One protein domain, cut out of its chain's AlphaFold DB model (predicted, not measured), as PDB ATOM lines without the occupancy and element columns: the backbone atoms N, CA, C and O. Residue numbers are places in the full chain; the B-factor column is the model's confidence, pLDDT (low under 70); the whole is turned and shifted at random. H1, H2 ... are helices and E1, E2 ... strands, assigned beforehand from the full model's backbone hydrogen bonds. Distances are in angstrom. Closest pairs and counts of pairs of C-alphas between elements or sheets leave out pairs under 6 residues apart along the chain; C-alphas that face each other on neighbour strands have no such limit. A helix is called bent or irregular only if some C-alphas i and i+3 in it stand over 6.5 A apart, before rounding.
ATOM      1  N   VAL A   8     -30.142 -10.866  24.225       88.19
ATOM      2  CA  VAL A   8     -28.859 -10.772  24.908       88.19
ATOM      3  C   VAL A   8     -28.561  -9.313  25.224       88.19
ATOM      4  O   VAL A   8     -28.741  -8.434  24.385       88.19
ATOM      5  N   ILE A   9     -28.074  -9.062  26.434       88.56
ATOM      6  CA  ILE A   9     -27.626  -7.754  26.902       88.56
ATOM      7  C   ILE A   9     -26.155  -7.875  27.278       88.56
ATOM      8  O   ILE A   9     -25.789  -8.748  28.064       88.56
ATOM      9  N   ILE A  10     -25.312  -7.001  26.733       87.12
ATOM     10  CA  ILE A  10     -23.874  -6.992  26.988       87.12
ATOM     11  C   ILE A  10     -23.490  -5.706  27.701       87.12
ATOM     12  O   ILE A  10     -23.590  -4.611  27.154       87.12
ATOM     13  N   LYS A  11     -22.992  -5.845  28.925       85.25
ATOM     14  CA  LYS A  11     -22.362  -4.753  29.657       85.25
ATOM     15  C   LYS A  11     -20.870  -4.738  29.333       85.25
ATOM     16  O   LYS A  11     -20.130  -5.554  29.871       85.25
ATOM     17  N   TRP A  12     -20.439  -3.825  28.470       84.44
ATOM     18  CA  TRP A  12     -19.028  -3.670  28.104       84.44
ATOM     19  C   TRP A  12     -18.192  -3.086  29.245       84.44
ATOM     20  O   TRP A  12     -18.651  -2.207  29.981       84.44
ATOM     21  N   THR A  13     -16.947  -3.542  29.363       78.88
ATOM     22  CA  THR A  13     -15.947  -2.903  30.227       78.88
ATOM     23  C   THR A  13     -15.492  -1.585  29.597       78.88
ATOM     24  O   THR A  13     -15.213  -1.533  28.400       78.88
ATOM     25  N   VAL A  14     -15.403  -0.516  30.397       76.44
ATOM     26  CA  VAL A  14     -14.985   0.816  29.937       76.44
ATOM     27  C   VAL A  14     -13.787   1.297  30.770       76.44
ATOM     28  O   VAL A  14     -13.936   1.448  31.982       76.44
ATOM     29  N   PRO A  15     -12.622   1.579  30.153       76.00
ATOM     30  CA  PRO A  15     -12.314   1.388  28.732       76.00
ATOM     31  C   PRO A  15     -12.223  -0.101  28.356       76.00
ATOM     32  O   PRO A  15     -11.868  -0.935  29.186       76.00
ATOM     33  N   PHE A  16     -12.513  -0.433  27.095       77.12
ATOM     34  CA  PHE A  16     -12.397  -1.809  26.612       77.12
ATOM     35  C   PHE A  16     -10.923  -2.259  26.690       77.12
ATOM     36  O   PHE A  16     -10.052  -1.585  26.134       77.12
ATOM     37  N   PRO A  17     -10.601  -3.377  27.366       69.00
ATOM     38  CA  PRO A  17      -9.230  -3.670  27.793       69.00
ATOM     39  C   PRO A  17      -8.304  -4.155  26.668       69.00
ATOM     40  O   PRO A  17      -7.106  -4.337  26.890       69.00
ATOM     41  N   ARG A  18      -8.823  -4.375  25.449       69.44
ATOM     42  CA  ARG A  18      -8.035  -4.823  24.292       69.44
ATOM     43  C   ARG A  18      -8.157  -3.876  23.106       69.44
ATOM     44  O   ARG A  18      -9.248  -3.559  22.650       69.44
ATOM     45  N   ASN A  19      -7.014  -3.490  22.551       66.62
ATOM     46  CA  ASN A  19      -6.946  -2.684  21.330       66.62
ATOM     47  C   ASN A  19      -6.006  -3.310  20.285       66.62
ATOM     48  O   ASN A  19      -5.274  -2.628  19.572       66.62
ATOM     49  N   VAL A  20      -5.979  -4.646  20.242       73.69
ATOM     50  CA  VAL A  20      -5.156  -5.421  19.303       73.69
ATOM     51  C   VAL A  20      -5.960  -5.706  18.034       73.69
ATOM     52  O   VAL A  20      -7.183  -5.855  18.083       73.69
ATOM     53  N   ARG A  21      -5.291  -5.805  16.879       75.56
ATOM     54  CA  ARG A  21      -5.951  -6.007  15.578       75.56
ATOM     55  C   ARG A  21      -6.867  -7.239  15.611       75.56
ATOM     56  O   ARG A  21      -6.408  -8.357  15.819       75.56
ATOM     57  N   GLY A  22      -8.163  -7.019  15.388       74.25
ATOM     58  CA  GLY A  22      -9.183  -8.071  15.384       74.25
ATOM     59  C   GLY A  22      -9.764  -8.428  16.758       74.25
ATOM     60  O   GLY A  22     -10.765  -9.138  16.793       74.25
ATOM     61  N   GLN A  23      -9.234  -7.886  17.858       81.25
ATOM     62  CA  GLN A  23      -9.696  -8.125  19.233       81.25
ATOM     63  C   GLN A  23     -10.224  -6.833  19.864       81.25
ATOM     64  O   GLN A  23      -9.658  -6.309  20.820       81.25
ATOM     65  N   THR A  24     -11.281  -6.286  19.269       83.75
ATOM     66  CA  THR A  24     -11.903  -5.019  19.683       83.75
ATOM     67  C   THR A  24     -13.370  -5.243  20.034       83.75
ATOM     68  O   THR A  24     -13.968  -6.215  19.567       83.75
ATOM     69  N   GLU A  25     -13.977  -4.315  20.777       85.69
ATOM     70  CA  GLU A  25     -15.432  -4.276  20.997       85.69
ATOM     71  C   GLU A  25     -16.195  -4.384  19.665       85.69
ATOM     72  O   GLU A  25     -17.113  -5.188  19.508       85.69
ATOM     73  N   ARG A  26     -15.729  -3.659  18.638       89.12
ATOM     74  CA  ARG A  26     -16.323  -3.692  17.297       89.12
ATOM     75  C   ARG A  26     -16.261  -5.076  16.655       89.12
ATOM     76  O   ARG A  26     -17.208  -5.458  15.973       89.12
ATOM     77  N   SER A  27     -15.185  -5.835  16.865       87.88
ATOM     78  CA  SER A  27     -15.081  -7.210  16.360       87.88
ATOM     79  C   SER A  27     -16.172  -8.110  16.946       87.88
ATOM     80  O   SER A  27     -16.726  -8.938  16.226       87.88
ATOM     81  N   LEU A  28     -16.498  -7.933  18.230       87.19
ATOM     82  CA  LEU A  28     -17.541  -8.699  18.917       87.19
ATOM     83  C   LEU A  28     -18.932  -8.323  18.428       87.19
ATOM     84  O   LEU A  28     -19.720  -9.202  18.088       87.19
ATOM     85  N   ILE A  29     -19.204  -7.022  18.328       90.75
ATOM     86  CA  ILE A  29     -20.463  -6.512  17.778       90.75
ATOM     87  C   ILE A  29     -20.674  -7.059  16.361       90.75
ATOM     88  O   ILE A  29     -21.731  -7.607  16.057       90.75
ATOM     89  N   ASN A  30     -19.647  -6.987  15.507       92.44
ATOM     90  CA  ASN A  30     -19.719  -7.506  14.142       92.44
ATOM     91  C   ASN A  30     -19.974  -9.018  14.111       92.44
ATOM     92  O   ASN A  30     -20.757  -9.481  13.279       92.44
ATOM     93  N   HIS A  31     -19.349  -9.790  15.009       90.81
ATOM     94  CA  HIS A  31     -19.608 -11.227  15.138       90.81
ATOM     95  C   HIS A  31     -21.075 -11.497  15.478       90.81
ATOM     96  O   HIS A  31     -21.713 -12.307  14.809       90.81
ATOM     97  N   ILE A  32     -21.627 -10.791  16.467       91.50
ATOM     98  CA  ILE A  32     -23.022 -10.955  16.896       91.50
ATOM     99  C   ILE A  32     -23.986 -10.638  15.752       91.50
ATOM    100  O   ILE A  32     -24.857 -11.448  15.435       91.50
ATOM    101  N   VAL A  33     -23.782  -9.502  15.078       94.06
ATOM    102  CA  VAL A  33     -24.634  -9.071  13.963       94.06
ATOM    103  C   VAL A  33     -24.562 -10.044  12.786       94.06
ATOM    104  O   VAL A  33     -25.590 -10.440  12.239       94.06
ATOM    105  N   THR A  34     -23.361 -10.513  12.436       94.38
ATOM    106  CA  THR A  34     -23.169 -11.489  11.349       94.38
ATOM    107  C   THR A  34     -23.850 -12.830  11.649       94.38
ATOM    108  O   THR A  34     -24.292 -13.517  10.732       94.38
ATOM    109  N   ASN A  35     -23.985 -13.194  12.927       91.75
ATOM    110  CA  ASN A  35     -24.625 -14.437  13.365       91.75
ATOM    111  C   ASN A  35     -26.119 -14.272  13.709       91.75
ATOM    112  O   ASN A  35     -26.702 -15.125  14.382       91.75
ATOM    113  N   GLY A  36     -26.760 -13.212  13.206       92.12
ATOM    114  CA  GLY A  36     -28.211 -13.028  13.275       92.12
ATOM    115  C   GLY A  36     -28.710 -12.215  14.467       92.12
ATOM    116  O   GLY A  36     -29.920 -12.168  14.677       92.12
ATOM    117  N   GLY A  37     -27.813 -11.584  15.229       93.06
ATOM    118  CA  GLY A  37     -28.187 -10.622  16.261       93.06
ATOM    119  C   GLY A  37     -28.587  -9.276  15.654       93.06
ATOM    120  O   GLY A  37     -27.811  -8.654  14.930       93.06
ATOM    121  N   THR A  38     -29.779  -8.786  15.966       95.25
ATOM    122  CA  THR A  38     -30.207  -7.428  15.605       95.25
ATOM    123  C   THR A  38     -29.759  -6.472  16.698       95.25
ATOM    124  O   THR A  38     -30.096  -6.676  17.857       95.25
ATOM    125  N   ASN A  39     -28.987  -5.443  16.346       93.88
ATOM    126  CA  ASN A  39     -28.551  -4.413  17.288       93.88
ATOM    127  C   ASN A  39     -29.716  -3.475  17.620       93.88
ATOM    128  O   ASN A  39     -29.995  -2.523  16.887       93.88
ATOM    129  N   GLU A  40     -30.398  -3.761  18.721       92.44
ATOM    130  CA  GLU A  40     -31.582  -3.020  19.117       92.44
ATOM    131  C   GLU A  40     -31.215  -1.589  19.502       92.44
ATOM    132  O   GLU A  40     -30.247  -1.327  20.232       92.44
ATOM    133  N   PHE A  41     -32.002  -0.648  18.978       91.25
ATOM    134  CA  PHE A  41     -31.834   0.793  19.185       91.25
ATOM    135  C   PHE A  41     -30.464   1.345  18.749       91.25
ATOM    136  O   PHE A  41     -30.086   2.436  19.170       91.25
ATOM    137  N   ASN A  42     -29.703   0.606  17.926       90.25
ATOM    138  CA  ASN A  42     -28.302   0.908  17.602       90.25
ATOM    139  C   ASN A  42     -27.414   1.099  18.851       90.25
ATOM    140  O   ASN A  42     -26.447   1.860  18.829       90.25
ATOM    141  N   SER A  43     -27.755   0.420  19.952       90.12
ATOM    142  CA  SER A  43     -27.119   0.604  21.262       90.12
ATOM    143  C   SER A  43     -25.737  -0.042  21.382       90.12
ATOM    144  O   SER A  43     -24.957   0.348  22.245       90.12
ATOM    145  N   ASN A  44     -25.446  -1.053  20.556       91.81
ATOM    146  CA  ASN A  44     -24.323  -1.990  20.698       91.81
ATOM    147  C   ASN A  44     -24.335  -2.799  22.007       91.81
ATOM    148  O   ASN A  44     -23.361  -3.479  22.311       91.81
ATOM    149  N   VAL A  45     -25.419  -2.737  22.778       90.50
ATOM    150  CA  VAL A  45     -25.554  -3.353  24.105       90.50
ATOM    151  C   VAL A  45     -26.639  -4.418  24.083       90.50
ATOM    152  O   VAL A  45     -26.469  -5.479  24.678       90.50
ATOM    153  N   ILE A  46     -27.751  -4.148  23.402       91.25
ATOM    154  CA  ILE A  46     -28.921  -5.022  23.367       91.25
ATOM    155  C   ILE A  46     -29.004  -5.668  21.990       91.25
ATOM    156  O   ILE A  46     -29.039  -4.975  20.974       91.25
ATOM    157  N   PHE A  47     -29.060  -6.995  21.967       91.88
ATOM    158  CA  PHE A  47     -29.164  -7.776  20.746       91.88
ATOM    159  C   PHE A  47     -30.338  -8.745  20.825       91.88
ATOM    160  O   PHE A  47     -30.397  -9.564  21.742       91.88
ATOM    161  N   SER A  48     -31.250  -8.676  19.860       91.94
ATOM    162  CA  SER A  48     -32.331  -9.655  19.708       91.94
ATOM    163  C   SER A  48     -31.969 -10.699  18.651       91.94
ATOM    164  O   SER A  48     -31.252 -10.420  17.689       91.94
ATOM    165  N   PHE A  49     -32.458 -11.922  18.818       90.75
ATOM    166  CA  PHE A  49     -32.305 -13.012  17.858       90.75
ATOM    167  C   PHE A  49     -33.683 -13.544  17.490       90.75
ATOM    168  O   PHE A  49     -34.541 -13.642  18.354       90.75
ATOM    169  N   ARG A  50     -33.879 -13.987  16.242       90.25
ATOM    170  CA  ARG A  50     -35.180 -14.523  15.783       90.25
ATOM    171  C   ARG A  50     -35.497 -15.929  16.303       90.25
ATOM    172  O   ARG A  50     -36.522 -16.509  15.967       90.25
ATOM    173  N   SER A  51     -34.528 -16.579  16.951       87.81
ATOM    174  CA  SER A  51     -34.678 -17.933  17.489       87.81
ATOM    175  C   SER A  51     -33.556 -18.291  18.458       87.81
ATOM    176  O   SER A  51     -32.409 -17.858  18.298       87.81
ATOM    177  N   GLY A  52     -33.850 -19.197  19.396       83.06
ATOM    178  CA  GLY A  52     -32.841 -19.790  20.281       83.06
ATOM    179  C   GLY A  52     -31.688 -20.450  19.524       83.06
ATOM    180  O   GLY A  52     -30.545 -20.367  19.957       83.06
ATOM    181  N   ARG A  53     -31.951 -21.028  18.343       86.69
ATOM    182  CA  ARG A  53     -30.915 -21.651  17.507       86.69
ATOM    183  C   ARG A  53     -29.891 -20.637  16.993       86.69
ATOM    184  O   ARG A  53     -28.699 -20.933  17.011       86.69
ATOM    185  N   GLN A  54     -30.333 -19.464  16.534       89.12
ATOM    186  CA  GLN A  54     -29.417 -18.404  16.089       89.12
ATOM    187  C   GLN A  54     -28.559 -17.896  17.245       89.12
ATOM    188  O   GLN A  54     -27.343 -17.800  17.093       89.12
ATOM    189  N   LEU A  55     -29.170 -17.679  18.415       87.31
ATOM    190  CA  LEU A  55     -28.436 -17.328  19.629       87.31
ATOM    191  C   LEU A  55     -27.365 -18.383  19.956       87.31
ATOM    192  O   LEU A  55     -26.193 -18.046  20.116       87.31
ATOM    193  N   THR A  56     -27.739 -19.664  20.012       84.88
ATOM    194  CA  THR A  56     -26.803 -20.757  20.312       84.88
ATOM    195  C   THR A  56     -25.657 -20.822  19.302       84.88
ATOM    196  O   THR A  56     -24.502 -20.963  19.701       84.88
ATOM    197  N   ASN A  57     -25.940 -20.679  18.005       87.56
ATOM    198  CA  ASN A  57     -24.903 -20.662  16.971       87.56
ATOM    199  C   ASN A  57     -23.958 -19.463  17.127       87.56
ATOM    200  O   ASN A  57     -22.741 -19.637  17.052       87.56
ATOM    201  N   CYS A  58     -24.501 -18.271  17.395       89.06
ATOM    202  CA  CYS A  58     -23.723 -17.058  17.630       89.06
ATOM    203  C   CYS A  58     -22.737 -17.241  18.789       89.06
ATOM    204  O   CYS A  58     -21.544 -16.977  18.631       89.06
ATOM    205  N   VAL A  59     -23.228 -17.731  19.930       83.44
ATOM    206  CA  VAL A  59     -22.425 -17.987  21.134       83.44
ATOM    207  C   VAL A  59     -21.357 -19.048  20.868       83.44
ATOM    208  O   VAL A  59     -20.188 -18.839  21.189       83.44
ATOM    209  N   ASN A  60     -21.725 -20.176  20.258       84.19
ATOM    210  CA  ASN A  60     -20.782 -21.263  19.990       84.19
ATOM    211  C   ASN A  60     -19.673 -20.846  19.013       84.19
ATOM    212  O   ASN A  60     -18.543 -21.322  19.129       84.19
ATOM    213  N   GLY A  61     -19.987 -19.940  18.085       85.75
ATOM    214  CA  GLY A  61     -19.044 -19.387  17.120       85.75
ATOM    215  C   GLY A  61     -18.127 -18.296  17.672       85.75
ATOM    216  O   GLY A  61     -17.272 -17.821  16.928       85.75
ATOM    217  N   LEU A  62     -18.286 -17.867  18.932       83.06
ATOM    218  CA  LEU A  62     -17.480 -16.775  19.475       83.06
ATOM    219  C   LEU A  62     -15.978 -17.083  19.411       83.06
ATOM    220  O   LEU A  62     -15.567 -18.198  19.769       83.06
ATOM    221  N   PRO A  63     -15.148 -16.096  19.022       77.88
ATOM    222  CA  PRO A  63     -13.706 -16.273  18.978       77.88
ATOM    223  C   PRO A  63     -13.142 -16.697  20.338       77.88
ATOM    224  O   PRO A  63     -13.562 -16.192  21.380       77.88
ATOM    225  N   LEU A  64     -12.137 -17.580  20.329       77.56
ATOM    226  CA  LEU A  64     -11.536 -18.133  21.552       77.56
ATOM    227  C   LEU A  64     -11.020 -17.061  22.519       77.56
ATOM    228  O   LEU A  64     -11.146 -17.228  23.723       77.56
ATOM    229  N   TRP A  65     -10.496 -15.948  21.999       74.69
ATOM    230  CA  TRP A  65      -9.956 -14.854  22.811       74.69
ATOM    231  C   TRP A  65     -11.015 -14.114  23.650       74.69
ATOM    232  O   TRP A  65     -10.644 -13.344  24.529       74.69
ATOM    233  N   CYS A  66     -12.306 -14.328  23.375       72.62
ATOM    234  CA  CYS A  66     -13.430 -13.729  24.109       72.62
ATOM    235  C   CYS A  66     -13.899 -14.595  25.285       72.62
ATOM    236  O   CYS A  66     -14.842 -14.219  25.982       72.62
ATOM    237  N   ARG A  67     -13.342 -15.805  25.414       74.00
ATOM    238  CA  ARG A  67     -13.684 -16.764  26.463       74.00
ATOM    239  C   ARG A  67     -12.757 -16.540  27.654       74.00
ATOM    240  O   ARG A  67     -11.590 -16.215  27.458       74.00
ATOM    241  N   HIS A  68     -13.282 -16.796  28.850       70.12
ATOM    242  CA  HIS A  68     -12.562 -16.637  30.114       70.12
ATOM    243  C   HIS A  68     -11.243 -17.398  30.113       70.12
ATOM    244  O   HIS A  68     -11.236 -18.626  29.962       70.12
ATOM    245  N   ASP A  69     -10.144 -16.670  30.307       61.88
ATOM    246  CA  ASP A  69      -8.831 -17.253  30.509       61.88
ATOM    247  C   ASP A  69      -8.697 -17.625  31.988       61.88
ATOM    248  O   ASP A  69      -8.072 -16.939  32.794       61.88
ATOM    249  N   ARG A  70      -9.273 -18.780  32.341       58.62
ATOM    250  CA  ARG A  70      -9.190 -19.363  33.693       58.62
ATOM    251  C   ARG A  70      -7.753 -19.557  34.191       58.62
ATOM    252  O   ARG A  70      -7.566 -19.862  35.366       58.62
ATOM    253  N   VAL A  71      -6.761 -19.477  33.304       62.12
ATOM    254  CA  VAL A  71      -5.355 -19.732  33.611       62.12
ATOM    255  C   VAL A  71      -4.626 -18.438  33.982       62.12
ATOM    256  O   VAL A  71      -3.676 -18.495  34.764       62.12
ATOM    257  N   ASN A  72      -5.066 -17.277  33.486       62.16
ATOM    258  CA  ASN A  72      -4.391 -16.002  33.726       62.16
ATOM    259  C   ASN A  72      -5.298 -14.982  34.443       62.16
ATOM    260  O   ASN A  72      -5.991 -14.211  33.782       62.16
ATOM    261  N   PRO A  73      -5.222 -14.879  35.784       62.59
ATOM    262  CA  PRO A  73      -6.068 -13.975  36.572       62.59
ATOM    263  C   PRO A  73      -5.786 -12.481  36.340       62.59
ATOM    264  O   PRO A  73      -6.484 -11.637  36.892       62.59
ATOM    265  N   ASN A  74      -4.752 -12.134  35.567       63.06
ATOM    266  CA  ASN A  74      -4.389 -10.745  35.281       63.06
ATOM    267  C   ASN A  74      -5.026 -10.202  34.002       63.06
ATOM    268  O   ASN A  74      -4.810  -9.036  33.665       63.06
ATOM    269  N   VAL A  75      -5.750 -11.030  33.251       61.28
ATOM    270  CA  VAL A  75      -6.464 -10.549  32.075       61.28
ATOM    271  C   VAL A  75      -7.872 -10.174  32.524       61.28
ATOM    272  O   VAL A  75      -8.499 -10.993  33.168       61.28
ATOM    273  N   PRO A  76      -8.342  -8.940  32.286       58.81
ATOM    274  CA  PRO A  76      -9.654  -8.510  32.752       58.81
ATOM    275  C   PRO A  76     -10.772  -8.861  31.763       58.81
ATOM    276  O   PRO A  76     -10.591  -8.756  30.544       58.81
ATOM    277  N   ASP A  77     -11.953  -9.145  32.311       65.19
ATOM    278  CA  ASP A  77     -13.215  -9.302  31.588       65.19
ATOM    279  C   ASP A  77     -13.471  -8.164  30.579       65.19
ATOM    280  O   ASP A  77     -13.394  -6.972  30.898       65.19
ATOM    281  N   VAL A  78     -13.806  -8.527  29.336       63.47
ATOM    282  CA  VAL A  78     -14.165  -7.594  28.249       63.47
ATOM    283  C   VAL A  78     -15.641  -7.178  28.281       63.47
ATOM    284  O   VAL A  78     -16.015  -6.198  27.633       63.47
ATOM    285  N   GLY A  79     -16.473  -7.870  29.061       70.88
ATOM    286  CA  GLY A  79     -17.850  -7.487  29.361       70.88
ATOM    287  C   GLY A  79     -18.638  -8.604  30.045       70.88
ATOM    288  O   GLY A  79     -18.162  -9.723  30.169       70.88
ATOM    289  N   TYR A  80     -19.870  -8.316  30.458       76.38
ATOM    290  CA  TYR A  80     -20.789  -9.309  31.022       76.38
ATOM    291  C   TYR A  80     -21.985  -9.506  30.101       76.38
ATOM    292  O   TYR A  80     -22.666  -8.541  29.748       76.38
ATOM    293  N   CYS A  81     -22.249 -10.756  29.725       80.81
ATOM    294  CA  CYS A  81     -23.382 -11.131  28.889       80.81
ATOM    295  C   CYS A  81     -24.525 -11.704  29.726       80.81
ATOM    296  O   CYS A  81     -24.353 -12.652  30.497       80.81
ATOM    297  N   TYR A  82     -25.711 -11.158  29.510       84.44
ATOM    298  CA  TYR A  82     -26.941 -11.578  30.152       84.44
ATOM    299  C   TYR A  82     -27.942 -12.010  29.094       84.44
ATOM    300  O   TYR A  82     -28.097 -11.341  28.074       84.44
ATOM    301  N   ARG A  83     -28.662 -13.099  29.351       84.19
ATOM    302  CA  ARG A  83     -29.835 -13.473  28.565       84.19
ATOM    303  C   ARG A  83     -31.079 -13.019  29.306       84.19
ATOM    304  O   ARG A  83     -31.260 -13.391  30.465       84.19
ATOM    305  N   ALA A  84     -31.948 -12.267  28.639       83.81
ATOM    306  CA  ALA A  84     -33.260 -11.979  29.195       83.81
ATOM    307  C   ALA A  84     -34.126 -13.240  29.107       83.81
ATOM    308  O   ALA A  84     -34.347 -13.776  28.020       83.81
ATOM    309  N   THR A  85     -34.589 -13.734  30.250       80.06
ATOM    310  CA  THR A  85     -35.472 -14.908  30.332       80.06
ATOM    311  C   THR A  85     -36.924 -14.534  30.524       80.06
ATOM    312  O   THR A  85     -37.807 -15.311  30.170       80.06
ATOM    313  N   ARG A  86     -37.176 -13.331  31.037       77.81
ATOM    314  CA  ARG A  86     -38.502 -12.739  31.137       77.81
ATOM    315  C   ARG A  86     -38.392 -11.239  30.958       77.81
ATOM    316  O   ARG A  86     -37.518 -10.617  31.549       77.81
ATOM    317  N   VAL A  87     -39.290 -10.660  30.171       74.94
ATOM    318  CA  VAL A  87     -39.409  -9.207  30.013       74.94
ATOM    319  C   VAL A  87     -40.842  -8.815  30.356       74.94
ATOM    320  O   VAL A  87     -41.795  -9.428  29.877       74.94
ATOM    321  N   SER A  88     -40.989  -7.829  31.231       77.38
ATOM    322  CA  SER A  88     -42.244  -7.158  31.562       77.38
ATOM    323  C   SER A  88     -42.162  -5.689  31.137       77.38
ATOM    324  O   SER A  88     -41.114  -5.225  30.695       77.38
ATOM    325  N   GLU A  89     -43.244  -4.926  31.306       75.62
ATOM    326  CA  GLU A  89     -43.264  -3.495  30.964       75.62
ATOM    327  C   GLU A  89     -42.177  -2.668  31.671       75.62
ATOM    328  O   GLU A  89     -41.805  -1.604  31.180       75.62
ATOM    329  N   ARG A  90     -41.683  -3.114  32.835       79.00
ATOM    330  CA  ARG A  90     -40.737  -2.342  33.664       79.00
ATOM    331  C   ARG A  90     -39.571  -3.146  34.230       79.00
ATOM    332  O   ARG A  90     -38.745  -2.583  34.944       79.00
ATOM    333  N   SER A  91     -39.497  -4.445  33.961       78.12
ATOM    334  CA  SER A  91     -38.436  -5.301  34.487       78.12
ATOM    335  C   SER A  91     -38.029  -6.364  33.481       78.12
ATOM    336  O   SER A  91     -38.840  -6.813  32.674       78.12
ATOM    337  N   ALA A  92     -36.773  -6.788  33.563       78.31
ATOM    338  CA  ALA A  92     -36.289  -7.964  32.866       78.31
ATOM    339  C   ALA A  92     -35.576  -8.878  33.863       78.31
ATOM    340  O   ALA A  92     -34.717  -8.416  34.616       78.31
ATOM    341  N   ASP A  93     -35.932 -10.159  33.847       82.50
ATOM    342  CA  ASP A  93     -35.187 -11.189  34.559       82.50
ATOM    343  C   ASP A  93     -34.019 -11.605  33.672       82.50
ATOM    344  O   ASP A  93     -34.194 -11.965  32.501       82.50
ATOM    345  N   LEU A  94     -32.817 -11.497  34.230       83.25
ATOM    346  CA  LEU A  94     -31.570 -11.720  33.520       83.25
ATOM    347  C   LEU A  94     -30.866 -12.937  34.099       83.25
ATOM    348  O   LEU A  94     -30.541 -12.977  35.285       83.25
ATOM    349  N   GLU A  95     -30.570 -13.905  33.243       81.88
ATOM    350  CA  GLU A  95     -29.652 -14.983  33.579       81.88
ATOM    351  C   GLU A  95     -28.255 -14.625  33.091       81.88
ATOM    352  O   GLU A  95     -28.065 -14.232  31.933       81.88
ATOM    353  N   VAL A  96     -27.265 -14.786  33.973       73.06
ATOM    354  CA  VAL A  96     -25.860 -14.704  33.577       73.06
ATOM    355  C   VAL A  96     -25.607 -15.811  32.570       73.06
ATOM    356  O   VAL A  96     -25.729 -16.997  32.883       73.06
ATOM    357  N   TYR A  97     -25.238 -15.423  31.356       69.50
ATOM    358  CA  TYR A  97     -24.834 -16.386  30.356       69.50
ATOM    359  C   TYR A  97     -23.387 -16.769  30.672       69.50
ATOM    360  O   TYR A  97     -22.448 -16.043  30.359       69.50
TER     361      TYR A  97
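What this domain is: This is residues 8 to 97 of the 103 residues of an uncharacterized protein of Rhizophagus irregularis (UniProt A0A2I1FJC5). A strongly twisted wall of four strands has H1 over its E2 edge, while H2 sits beside H1 and only grazes the sheet. The turn of the E3 and E4 hairpin lies at one end of the long axis, and the loop of residues 61 to 78 reaches the other. The printed part has 90 residues, with E1, H1, E2, H2, E3 and E4 along the chain; the sheet runs E2, E1, E3, E4, all antiparallel. The class is mixed, helices and strands, with under half of the residues in named elements. The whole is compact, with a radius of gyration of the C-alphas of 13.5 A, yet elongated, spanning 39 by 24 by 23 A.

How they stand to each other: Inner strands E1, residues 8 to 12, and E3, residues 79 to 87, pair through N 9 and O 82, 2.8 A. Edge strand E2, residues 46 to 48, pairs with E1 through N 47 and O 8, 2.8 A. Edge strand E4, residues 92 to 96, forms a hairpin with E3, with N 85 and O 93 2.9 A apart; E3 bends by 53 degrees at residue 84. H1, residues 25 to 34, is on the sheet at a height of 9.1 A, only just over E2 with 3 C-alphas, and runs along the strands. H2, residues 52 to 60, only grazes the sheet with residues 54 to 55. H1 and H2 are close but not clearly touching, the closest C-alphas being Ile 32 and Cys 58, 6.2 A, at a steep tilt of 40 degrees, opposite ways. E2, H2 and E3 make a split strand-helix-strand unit, two same-way strands with E1 between them, its crossover right-handed. In H1 and H2 every O i to N i+4 pair is within hydrogen-bond range.

Where its parts are: E1 begins at C-alpha 8, (-28.859, -10.772, 24.908), and E4 ends at C-alpha 96, (-25.860, -14.704, 33.577). E3 is 21.6 A long, H1 14.3 A, and H2 12.2 A.

The domain as a whole: The C-alphas farthest apart, Val 71 and Glu 89, are 41.3 A apart. The printed part has no cut; the links E1 to H1, H1 to E2 and H2 to E3 are long. Residues 17 to 19, 69 to 78 and 97 have pLDDT under 70.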